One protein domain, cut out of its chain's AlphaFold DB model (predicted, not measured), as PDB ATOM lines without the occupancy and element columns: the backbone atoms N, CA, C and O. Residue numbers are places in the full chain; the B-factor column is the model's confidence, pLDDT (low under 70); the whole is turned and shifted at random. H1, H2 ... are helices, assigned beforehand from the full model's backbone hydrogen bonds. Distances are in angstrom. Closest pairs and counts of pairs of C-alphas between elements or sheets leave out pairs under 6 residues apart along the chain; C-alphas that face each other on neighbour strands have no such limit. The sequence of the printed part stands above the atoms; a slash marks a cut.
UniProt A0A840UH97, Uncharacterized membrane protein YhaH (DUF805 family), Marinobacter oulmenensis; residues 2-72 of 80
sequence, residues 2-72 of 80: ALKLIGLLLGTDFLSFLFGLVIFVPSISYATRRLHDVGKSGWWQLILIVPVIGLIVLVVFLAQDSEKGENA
ATOM      1  N   ALA A   2     -26.286  45.104  16.352       79.12
ATOM      2  CA  ALA A   2     -25.121  45.252  17.242       79.12
ATOM      3  C   ALA A   2     -25.140  44.346  18.493       79.12
ATOM      4  O   ALA A   2     -24.136  43.716  18.796       79.12
ATOM      5  N   LEU A   3     -26.292  44.193  19.162       81.12
ATOM      6  CA  LEU A   3     -26.412  43.348  20.362       81.12
ATOM      7  C   LEU A   3     -26.074  41.867  20.103       81.12
ATOM      8  O   LEU A   3     -25.400  41.250  20.916       81.12
ATOM      9  N   LYS A   4     -26.482  41.318  18.948       82.56
ATOM     10  CA  LYS A   4     -26.161  39.933  18.557       82.56
ATOM     11  C   LYS A   4     -24.675  39.759  18.216       82.56
ATOM     12  O   LYS A   4     -24.103  38.712  18.468       82.56
ATOM     13  N   LEU A   5     -24.036  40.789  17.657       84.00
ATOM     14  CA  LEU A   5     -22.596  40.755  17.370       84.00
ATOM     15  C   LEU A   5     -21.769  40.795  18.661       84.00
ATOM     16  O   LEU A   5     -20.779  40.081  18.775       84.00
ATOM     17  N   ILE A   6     -22.206  41.587  19.643       84.75
ATOM     18  CA  ILE A   6     -21.608  41.624  20.984       84.75
ATOM     19  C   ILE A   6     -21.813  40.277  21.692       84.75
ATOM     20  O   ILE A   6     -20.863  39.738  22.252       84.75
ATOM     21  N   GLY A   7     -23.020  39.707  21.617       84.00
ATOM     22  CA  GLY A   7     -23.344  38.413  22.220       84.00
ATOM     23  C   GLY A   7     -22.487  37.258  21.694       84.00
ATOM     24  O   GLY A   7     -22.022  36.430  22.487       84.00
ATOM     25  N   LEU A   8     -22.211  37.258  20.385       82.31
ATOM     26  CA  LEU A   8     -21.324  36.306  19.721       82.31
ATOM     27  C   LEU A   8     -19.859  36.503  20.140       82.31
ATOM     28  O   LEU A   8     -19.187  35.532  20.477       82.31
ATOM     29  N   LEU A   9     -19.372  37.751  20.155       83.88
ATOM     30  CA  LEU A   9     -17.981  38.078  20.498       83.88
ATOM     31  C   LEU A   9     -17.646  37.744  21.960       83.88
ATOM     32  O   LEU A   9     -16.536  37.318  22.264       83.88
ATOM     33  N   LEU A  10     -18.616  37.921  22.861       87.31
ATOM     34  CA  LEU A  10     -18.492  37.599  24.284       87.31
ATOM     35  C   LEU A  10     -18.798  36.123  24.599       87.31
ATOM     36  O   LEU A  10     -18.760  35.731  25.762       87.31
ATOM     37  N   GLY A  11     -19.154  35.302  23.602       86.69
ATOM     38  CA  GLY A  11     -19.523  33.889  23.786       86.69
ATOM     39  C   GLY A  11     -20.834  33.655  24.550       86.69
ATOM     40  O   GLY A  11     -21.239  32.510  24.758       86.69
ATOM     41  N   THR A  12     -21.524  34.725  24.950       89.56
ATOM     42  CA  THR A  12     -22.762  34.663  25.736       89.56
ATOM     43  C   THR A  12     -23.908  34.005  24.973       89.56
ATOM     44  O   THR A  12     -24.670  33.263  25.580       89.56
ATOM     45  N   ASP A  13     -23.979  34.172  23.647       88.19
ATOM     46  CA  ASP A  13     -25.029  33.548  22.828       88.19
ATOM     47  C   ASP A  13     -24.939  32.013  22.858       88.19
ATOM     48  O   ASP A  13     -25.948  31.320  23.003       88.19
ATOM     49  N   PHE A  14     -23.719  31.474  22.776       88.38
ATOM     50  CA  PHE A  14     -23.481  30.032  22.853       88.38
ATOM     51  C   PHE A  14     -23.813  29.483  24.244       88.38
ATOM     52  O   PHE A  14     -24.482  28.455  24.369       88.38
ATOM     53  N   LEU A  15     -23.402  30.194  25.297       91.44
ATOM     54  CA  LEU A  15     -23.700  29.797  26.670       91.44
ATOM     55  C   LEU A  15     -25.207  29.845  26.965       91.44
ATOM     56  O   LEU A  15     -25.741  28.918  27.571       91.44
ATOM     57  N   SER A  16     -25.911  30.879  26.495       91.75
ATOM     58  CA  SER A  16     -27.368  30.982  26.609       91.75
ATOM     59  C   SER A  16     -28.087  29.857  25.866       91.75
ATOM     60  O   SER A  16     -29.057  29.313  26.390       91.75
ATOM     61  N   PHE A  17     -27.603  29.461  24.687       90.94
ATOM     62  CA  PHE A  17     -28.147  28.317  23.956       90.94
ATOM     63  C   PHE A  17     -27.991  27.003  24.735       90.94
ATOM     64  O   PHE A  17     -28.967  26.273  24.909       90.94
ATOM     65  N   LEU A  18     -26.790  26.722  25.257       95.25
ATOM     66  CA  LEU A  18     -26.543  25.527  26.072       95.25
ATOM     67  C   LEU A  18     -27.413  25.508  27.329       95.25
ATOM     68  O   LEU A  18     -28.032  24.491  27.637       95.25
ATOM     69  N   PHE A  19     -27.500  26.638  28.027       95.62
ATOM     70  CA  PHE A  19     -28.362  26.780  29.194       95.62
ATOM     71  C   PHE A  19     -29.835  26.529  28.843       95.62
ATOM     72  O   PHE A  19     -30.531  25.803  29.554       95.62
ATOM     73  N   GLY A  20     -30.287  27.051  27.698       96.00
ATOM     74  CA  GLY A  20     -31.613  26.783  27.153       96.00
ATOM     75  C   GLY A  20     -31.869  25.290  26.955       96.00
ATOM     76  O   GLY A  20     -32.891  24.791  27.416       96.00
ATOM     77  N   LEU A  21     -30.933  24.551  26.353       96.50
ATOM     78  CA  LEU A  21     -31.055  23.099  26.171       96.50
ATOM     79  C   LEU A  21     -31.106  22.333  27.498       96.50
ATOM     80  O   LEU A  21     -31.933  21.429  27.649       96.50
ATOM     81  N   VAL A  22     -30.256  22.709  28.458       96.81
ATOM     82  CA  VAL A  22     -30.199  22.082  29.788       96.81
ATOM     83  C   VAL A  22     -31.525  22.222  30.531       96.81
ATOM     84  O   VAL A  22     -31.899  21.310  31.259       96.81
ATOM     85  N   ILE A  23     -32.264  23.314  30.332       97.00
ATOM     86  CA  ILE A  23     -33.603  23.495  30.914       97.00
ATOM     87  C   ILE A  23     -34.684  22.828  30.055       97.00
ATOM     88  O   ILE A  23     -35.611  22.202  30.578       97.00
ATOM     89  N   PHE A  24     -34.570  22.941  28.735       96.38
ATOM     90  CA  PHE A  24     -35.586  22.486  27.794       96.38
ATOM     91  C   PHE A  24     -35.775  20.966  27.830       96.38
ATOM     92  O   PHE A  24     -36.907  20.491  27.941       96.38
ATOM     93  N   VAL A  25     -34.691  20.186  27.817       96.75
ATOM     94  CA  VAL A  25     -34.777  18.715  27.787       96.75
ATOM     95  C   VAL A  25     -35.474  18.141  29.039       96.75
ATOM     96  O   VAL A  25     -36.417  17.350  28.888       96.75
ATOM     97  N   PRO A  26     -35.110  18.542  30.275       96.69
ATOM     98  CA  PRO A  26     -35.838  18.131  31.474       96.69
ATOM     99  C   PRO A  26     -37.287  18.616  31.507       96.69
ATOM    100  O   PRO A  26     -38.140  17.877  31.996       96.69
ATOM    101  N   SER A  27     -37.588  19.806  30.971       96.25
ATOM    102  CA  SER A  27     -38.960  20.334  30.956       96.25
ATOM    103  C   SER A  27     -39.917  19.438  30.159       96.25
ATOM    104  O   SER A  27     -40.961  19.039  30.680       96.25
ATOM    105  N   ILE A  28     -39.508  19.003  28.959       97.31
ATOM    106  CA  ILE A  28     -40.270  18.046  28.141       97.31
ATOM    107  C   ILE A  28     -40.374  16.703  28.860       97.31
ATOM    108  O   ILE A  28     -41.440  16.087  28.891       97.31
ATOM    109  N   SER A  29     -39.272  16.244  29.460       97.31
ATOM    110  CA  SER A  29     -39.221  14.955  30.155       97.31
ATOM    111  C   SER A  29     -40.184  14.899  31.344       97.31
ATOM    112  O   SER A  29     -40.882  13.904  31.524       97.31
ATOM    113  N   TYR A  30     -40.248  15.959  32.157       96.88
ATOM    114  CA  TYR A  30     -41.178  16.050  33.284       96.88
ATOM    115  C   TYR A  30     -42.637  16.117  32.818       96.88
ATOM    116  O   TYR A  30     -43.469  15.366  33.323       96.88
ATOM    117  N   ALA A  31     -42.942  16.949  31.817       97.19
ATOM    118  CA  ALA A  31     -44.293  17.045  31.267       97.19
ATOM    119  C   ALA A  31     -44.761  15.714  30.644       97.19
ATOM    120  O   ALA A  31     -45.916  15.334  30.815       97.19
ATOM    121  N   THR A  32     -43.867  14.955  30.000       97.88
ATOM    122  CA  THR A  32     -44.183  13.622  29.462       97.88
ATOM    123  C   THR A  32     -44.518  12.640  30.578       97.88
ATOM    124  O   THR A  32     -45.513  11.931  30.468       97.88
ATOM    125  N   ARG A  33     -43.751  12.634  31.679       95.94
ATOM    126  CA  ARG A  33     -44.071  11.805  32.855       95.94
ATOM    127  C   ARG A  33     -45.436  12.167  33.440       95.94
ATOM    128  O   ARG A  33     -46.250  11.281  33.646       95.94
ATOM    129  N   ARG A  34     -45.729  13.461  33.605       96.31
ATOM    130  CA  ARG A  34     -47.040  13.913  34.095       96.31
ATOM    131  C   ARG A  34     -48.197  13.541  33.174       96.31
ATOM    132  O   ARG A  34     -49.268  13.223  33.672       96.31
ATOM    133  N   LEU A  35     -47.994  13.557  31.856       97.56
ATOM    134  CA  LEU A  35     -48.999  13.084  30.903       97.56
ATOM    135  C   LEU A  35     -49.216  11.570  31.012       97.56
ATOM    136  O   LEU A  35     -50.362  11.126  31.021       97.56
ATOM    137  N   HIS A  36     -48.144  10.789  31.162       96.50
ATOM    138  CA  HIS A  36     -48.236   9.341  31.369       96.50
ATOM    139  C   HIS A  36     -48.974   8.993  32.668       96.50
ATOM    140  O   HIS A  36     -49.803   8.083  32.676       96.50
ATOM    141  N   ASP A  37     -48.745   9.764  33.736       95.50
ATOM    142  CA  ASP A  37     -49.441   9.592  35.015       95.50
ATOM    143  C   ASP A  37     -50.969   9.733  34.880       95.50
ATOM    144  O   ASP A  37     -51.703   9.139  35.663       95.50
ATOM    145  N   VAL A  38     -51.462  10.493  33.892       95.88
ATOM    146  CA  VAL A  38     -52.899  10.683  33.595       95.88
ATOM    147  C   VAL A  38     -53.370   9.904  32.354       95.88
ATOM    148  O   VAL A  38     -54.396  10.234  31.751       95.88
ATOM    149  N   GLY A  39     -52.599   8.904  31.917       95.75
ATOM    150  CA  GLY A  39     -52.963   8.012  30.809       95.75
ATOM    151  C   GLY A  39     -52.881   8.647  29.416       95.75
ATOM    152  O   GLY A  39     -53.487   8.155  28.464       95.75
ATOM    153  N   LYS A  40     -52.160   9.763  29.262       96.94
ATOM    154  CA  LYS A  40     -51.979  10.474  27.985       96.94
ATOM    155  C   LYS A  40     -50.557  10.296  27.469       96.94
ATOM    156  O   LYS A  40     -49.606  10.324  28.234       96.94
ATOM    157  N   SER A  41     -50.384  10.184  26.154       97.31
ATOM    158  CA  SER A  41     -49.049  10.135  25.546       97.31
ATOM    159  C   SER A  41     -48.294  11.461  25.683       97.31
ATOM    160  O   SER A  41     -48.882  12.538  25.596       97.31
ATOM    161  N   GLY A  42     -46.963  11.409  25.817       96.81
ATOM    162  CA  GLY A  42     -46.128  12.621  25.844       96.81
ATOM    163  C   GLY A  42     -46.289  13.530  24.616       96.81
ATOM    164  O   GLY A  42     -46.119  14.745  24.712       96.81
ATOM    165  N   TRP A  43     -46.703  12.965  23.478       97.38
ATOM    166  CA  TRP A  43     -46.991  13.697  22.242       97.38
ATOM    167  C   TRP A  43     -48.097  14.747  22.379       97.38
ATOM    168  O   TRP A  43     -48.137  15.682  21.581       97.38
ATOM    169  N   TRP A  44     -48.945  14.665  23.411       97.75
ATOM    170  CA  TRP A  44     -49.940  15.700  23.696       97.75
ATOM    171  C   TRP A  44     -49.331  17.085  23.936       97.75
ATOM    172  O   TRP A  44     -50.022  18.074  23.722       97.75
ATOM    173  N   GLN A  45     -48.044  17.199  24.283       97.44
ATOM    174  CA  GLN A  45     -47.361  18.498  24.376       97.44
ATOM    175  C   GLN A  45     -47.354  19.279  23.051       97.44
ATOM    176  O   GLN A  45     -47.352  20.509  23.068       97.44
ATOM    177  N   LEU A  46     -47.413  18.596  21.899       97.44
ATOM    178  CA  LEU A  46     -47.463  19.247  20.584       97.44
ATOM    179  C   LEU A  46     -48.751  20.043  20.354       97.44
ATOM    180  O   LEU A  46     -48.793  20.890  19.462       97.44
ATOM    181  N   ILE A  47     -49.789  19.840  21.174       97.19
ATOM    182  CA  ILE A  47     -51.014  20.636  21.091       97.19
ATOM    183  C   ILE A  47     -50.753  22.130  21.339       97.19
ATOM    184  O   ILE A  47     -51.537  22.957  20.889       97.19
ATOM    185  N   LEU A  48     -49.628  22.492  21.972       96.12
ATOM    186  CA  LEU A  48     -49.189  23.882  22.142       96.12
ATOM    187  C   LEU A  48     -48.990  24.637  20.817       96.12
ATOM    188  O   LEU A  48     -48.971  25.865  20.829       96.12
ATOM    189  N   ILE A  49     -48.885  23.934  19.681       97.00
ATOM    190  CA  ILE A  49     -48.891  24.549  18.343       97.00
ATOM    191  C   ILE A  49     -50.232  25.260  18.074       97.00
ATOM    192  O   ILE A  49     -50.267  26.260  17.358       97.00
ATOM    193  N   VAL A  50     -51.333  24.781  18.668       96.94
ATOM    194  CA  VAL A  50     -52.641  25.443  18.630       96.94
ATOM    195  C   VAL A  50     -52.707  26.468  19.771       96.94
ATOM    196  O   VAL A  50     -52.796  26.080  20.943       96.94
ATOM    197  N   PRO A  51     -52.689  27.782  19.475       92.75
ATOM    198  CA  PRO A  51     -52.645  28.805  20.511       92.75
ATOM    199  C   PRO A  51     -53.933  28.817  21.335       92.75
ATOM    200  O   PRO A  51     -55.009  28.486  20.838       92.75
ATOM    201  N   VAL A  52     -53.819  29.257  22.592       96.81
ATOM    202  CA  VAL A  52     -54.907  29.384  23.581       96.81
ATOM    203  C   VAL A  52     -55.564  28.048  23.940       96.81
ATOM    204  O   VAL A  52     -55.406  27.585  25.063       96.81
ATOM    205  N   ILE A  53     -56.259  27.400  23.004       97.44
ATOM    206  CA  ILE A  53     -56.977  26.140  23.234       97.44
ATOM    207  C   ILE A  53     -55.997  25.022  23.590       97.44
ATOM    208  O   ILE A  53     -56.218  24.313  24.568       97.44
ATOM    209  N   GLY A  54     -54.892  24.887  22.850       96.94
ATOM    210  CA  GLY A  54     -53.885  23.873  23.147       96.94
ATOM    211  C   GLY A  54     -53.250  24.068  24.519       96.94
ATOM    212  O   GLY A  54     -53.105  23.112  25.279       96.94
ATOM    213  N   LEU A  55     -52.964  25.321  24.885       97.31
ATOM    214  CA  LEU A  55     -52.471  25.659  26.220       97.31
ATOM    215  C   LEU A  55     -53.476  25.264  27.308       97.31
ATOM    216  O   LEU A  55     -53.093  24.599  28.265       97.31
ATOM    217  N   ILE A  56     -54.751  25.631  27.154       98.00
ATOM    218  CA  ILE A  56     -55.804  25.302  28.125       98.00
ATOM    219  C   ILE A  56     -55.924  23.783  28.290       98.00
ATOM    220  O   ILE A  56     -55.899  23.290  29.415       98.00
ATOM    221  N   VAL A  57     -56.007  23.035  27.186       97.75
ATOM    222  CA  VAL A  57     -56.116  21.568  27.213       97.75
ATOM    223  C   VAL A  57     -54.910  20.939  27.909       97.75
ATOM    224  O   VAL A  57     -55.081  20.078  28.772       97.75
ATOM    225  N   LEU A  58     -53.693  21.388  27.587       97.56
ATOM    226  CA  LEU A  58     -52.488  20.844  28.203       97.56
ATOM    227  C   LEU A  58     -52.415  21.170  29.701       97.56
ATOM    228  O   LEU A  58     -52.074  20.295  30.491       97.56
ATOM    229  N   VAL A  59     -52.785  22.387  30.111       97.69
ATOM    230  CA  VAL A  59     -52.868  22.767  31.532       97.69
ATOM    231  C   VAL A  59     -53.878  21.888  32.267       97.69
ATOM    232  O   VAL A  59     -53.574  21.388  33.346       97.69
ATOM    233  N   VAL A  60     -55.046  21.636  31.670       97.75
ATOM    234  CA  VAL A  60     -56.062  20.738  32.239       97.75
ATOM    235  C   VAL A  60     -55.525  19.312  32.392       97.75
ATOM    236  O   VAL A  60     -55.794  18.678  33.407       97.75
ATOM    237  N   PHE A  61     -54.754  18.789  31.434       97.31
ATOM    238  CA  PHE A  61     -54.119  17.470  31.571       97.31
ATOM    239  C   PHE A  61     -53.045  17.443  32.657       97.31
ATOM    240  O   PHE A  61     -53.007  16.511  33.452       97.31
ATOM    241  N   LEU A  62     -52.196  18.466  32.734       96.62
ATOM    242  CA  LEU A  62     -51.107  18.511  33.712       96.62
ATOM    243  C   LEU A  62     -51.600  18.736  35.150       96.62
ATOM    244  O   LEU A  62     -50.939  18.291  36.089       96.62
ATOM    245  N   ALA A  63     -52.748  19.396  35.320       97.00
ATOM    246  CA  ALA A  63     -53.384  19.641  36.614       97.00
ATOM    247  C   ALA A  63     -54.290  18.491  37.092       97.00
ATOM    248  O   ALA A  63     -54.756  18.519  38.232       97.00
ATOM    249  N   GLN A  64     -54.564  17.498  36.241       95.69
ATOM    250  CA  GLN A  64     -55.354  16.332  36.621       95.69
ATOM    251  C   GLN A  64     -54.604  15.428  37.595       95.69
ATOM    252  O   GLN A  64     -53.371  15.331  37.591       95.69
ATOM    253  N   ASP A  65     -55.388  14.753  38.431       94.69
ATOM    254  CA  ASP A  65     -54.861  13.726  39.310       94.69
ATOM    255  C   ASP A  65     -54.448  12.487  38.510       94.69
ATOM    256  O   ASP A  65     -55.015  12.218  37.450       94.69
ATOM    257  N   SER A  66     -53.465  11.744  39.019       92.88
ATOM    258  CA  SER A  66     -52.993  10.525  38.364       92.88
ATOM    259  C   SER A  66     -54.133   9.516  38.198       92.88
ATOM    260  O   SER A  66     -55.007   9.391  39.060       92.88
ATOM    261  N   GLU A  67     -54.106   8.771  37.097       92.69
ATOM    262  CA  GLU A  67     -55.063   7.705  36.830       92.69
ATOM    263  C   GLU A  67     -54.984   6.637  37.933       92.69
ATOM    264  O   GLU A  67     -53.913   6.341  38.476       92.69
ATOM    265  N   LYS A  68     -56.145   6.105  38.327       91.44
ATOM    266  CA  LYS A  68     -56.234   5.077  39.369       91.44
ATOM    267  C   LYS A  68     -56.040   3.702  38.739       91.44
ATOM    268  O   LYS A  68     -56.703   3.394  37.754       91.44
ATOM    269  N   GLY A  69     -55.213   2.867  39.362       85.81
ATOM    270  CA  GLY A  69     -54.912   1.520  38.881       85.81
ATOM    271  C   GLY A  69     -53.773   1.491  37.859       85.81
ATOM    272  O   GLY A  69     -52.833   2.285  37.939       85.81
ATOM    273  N   GLU A  70     -53.845   0.538  36.934       89.69
ATOM    274  CA  GLU A  70     -52.852   0.327  35.879       89.69
ATOM    275  C   GLU A  70     -53.304   0.981  34.572       89.69
ATOM    276  O   GLU A  70     -54.427   0.761  34.113       89.69
ATOM    277  N   ASN A  71     -52.417   1.763  33.958       92.75
ATOM    278  CA  ASN A  71     -52.604   2.278  32.607       92.75
ATOM    279  C   ASN A  71     -51.484   1.792  31.675       92.75
ATOM    280  O   ASN A  71     -50.598   1.038  32.073       92.75
ATOM    281  N   ALA A  72     -51.496   2.236  30.415       93.75
ATOM    282  CA  ALA A  72     -50.506   1.829  29.410       93.75
ATOM    283  C   ALA A  72     -49.043   2.186  29.762       93.75
ATOM    284  O   ALA A  72     -48.123   1.745  29.074       93.75
TER     285      ALA A  72
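What this domain is: This is residues 2 to 72 of the 80 residues of the protein "Uncharacterized membrane protein YhaH (DUF805 family)" of Marinobacter oulmenensis (UniProt A0A840UH97). What does the model look like? One long helix, H2, makes the long axis; the short helix H1 turns off its first end at about a right angle, and a helical hairpin, H3 and H4, stands steeply off its other end, on the same side as H1. What is printed? There are 71 residues with four named helices in the order H1, H2, H3, H4 and no named strand: the class is all helix. The whole is extended, with a radius of gyration of the C-alphas of 17.3 A and spans of 55 by 25 by 16 A.

How they stand to each other: What touches the hub? H2, residues 12 to 37, touches H3, residues 42 to 49, with residues 31 to 36 alone, at a steep tilt of 59 degrees, opposite ways; the closest C-alphas, of Thr 32 and Gly 42, are 4.2 A apart. H2 touches H4, residues 53 to 62, with residues 31 to 35 alone, at a steep tilt of 65 degrees, the same way; the closest C-alphas are those of Arg 34 and Leu 62, 6.2 A. H1, residues 2 to 9, and H2 only just touch, only at the corner, with 3 pairs of C-alphas within 8 A; the closest are those of Gly 7 and Asp 13, 5.2 A, and the lines are about perpendicular at 89 degrees. How does the hairpin close? H3 and H4 touch at a shallow tilt of 29 degrees, opposite ways, with the C-alphas of Ile 47 and Gly 54 closest at 4.8 A; H1 is apart from both. What do the backbones show? Each O i to N i+4 pair is within hydrogen-bond range in H1 and H4, against 21 of 22 in H2 and 0 of 4 in H3, where 5 of 5 O i to N i+3 pairs are.

Where its parts are: Where does H2 run? It spans 37.8 A, from C-alpha 12 at (-22.762, 34.663, 25.736) to C-alpha 37 at (-49.441, 9.592, 35.015). How long are the others? H1 measures 10.6 A, H3 14.4 A and H4 14.2 A.

The domain as a whole: How far does it reach? The two C-alphas farthest apart, of Ala 2 and Gly 69, are 57.2 A apart, and residues 17 to 27 of H2 stand free. Is anything broken, long or uncertain? The printed part has no cut, the three links are tight, and no printed residue has a pLDDT under 70.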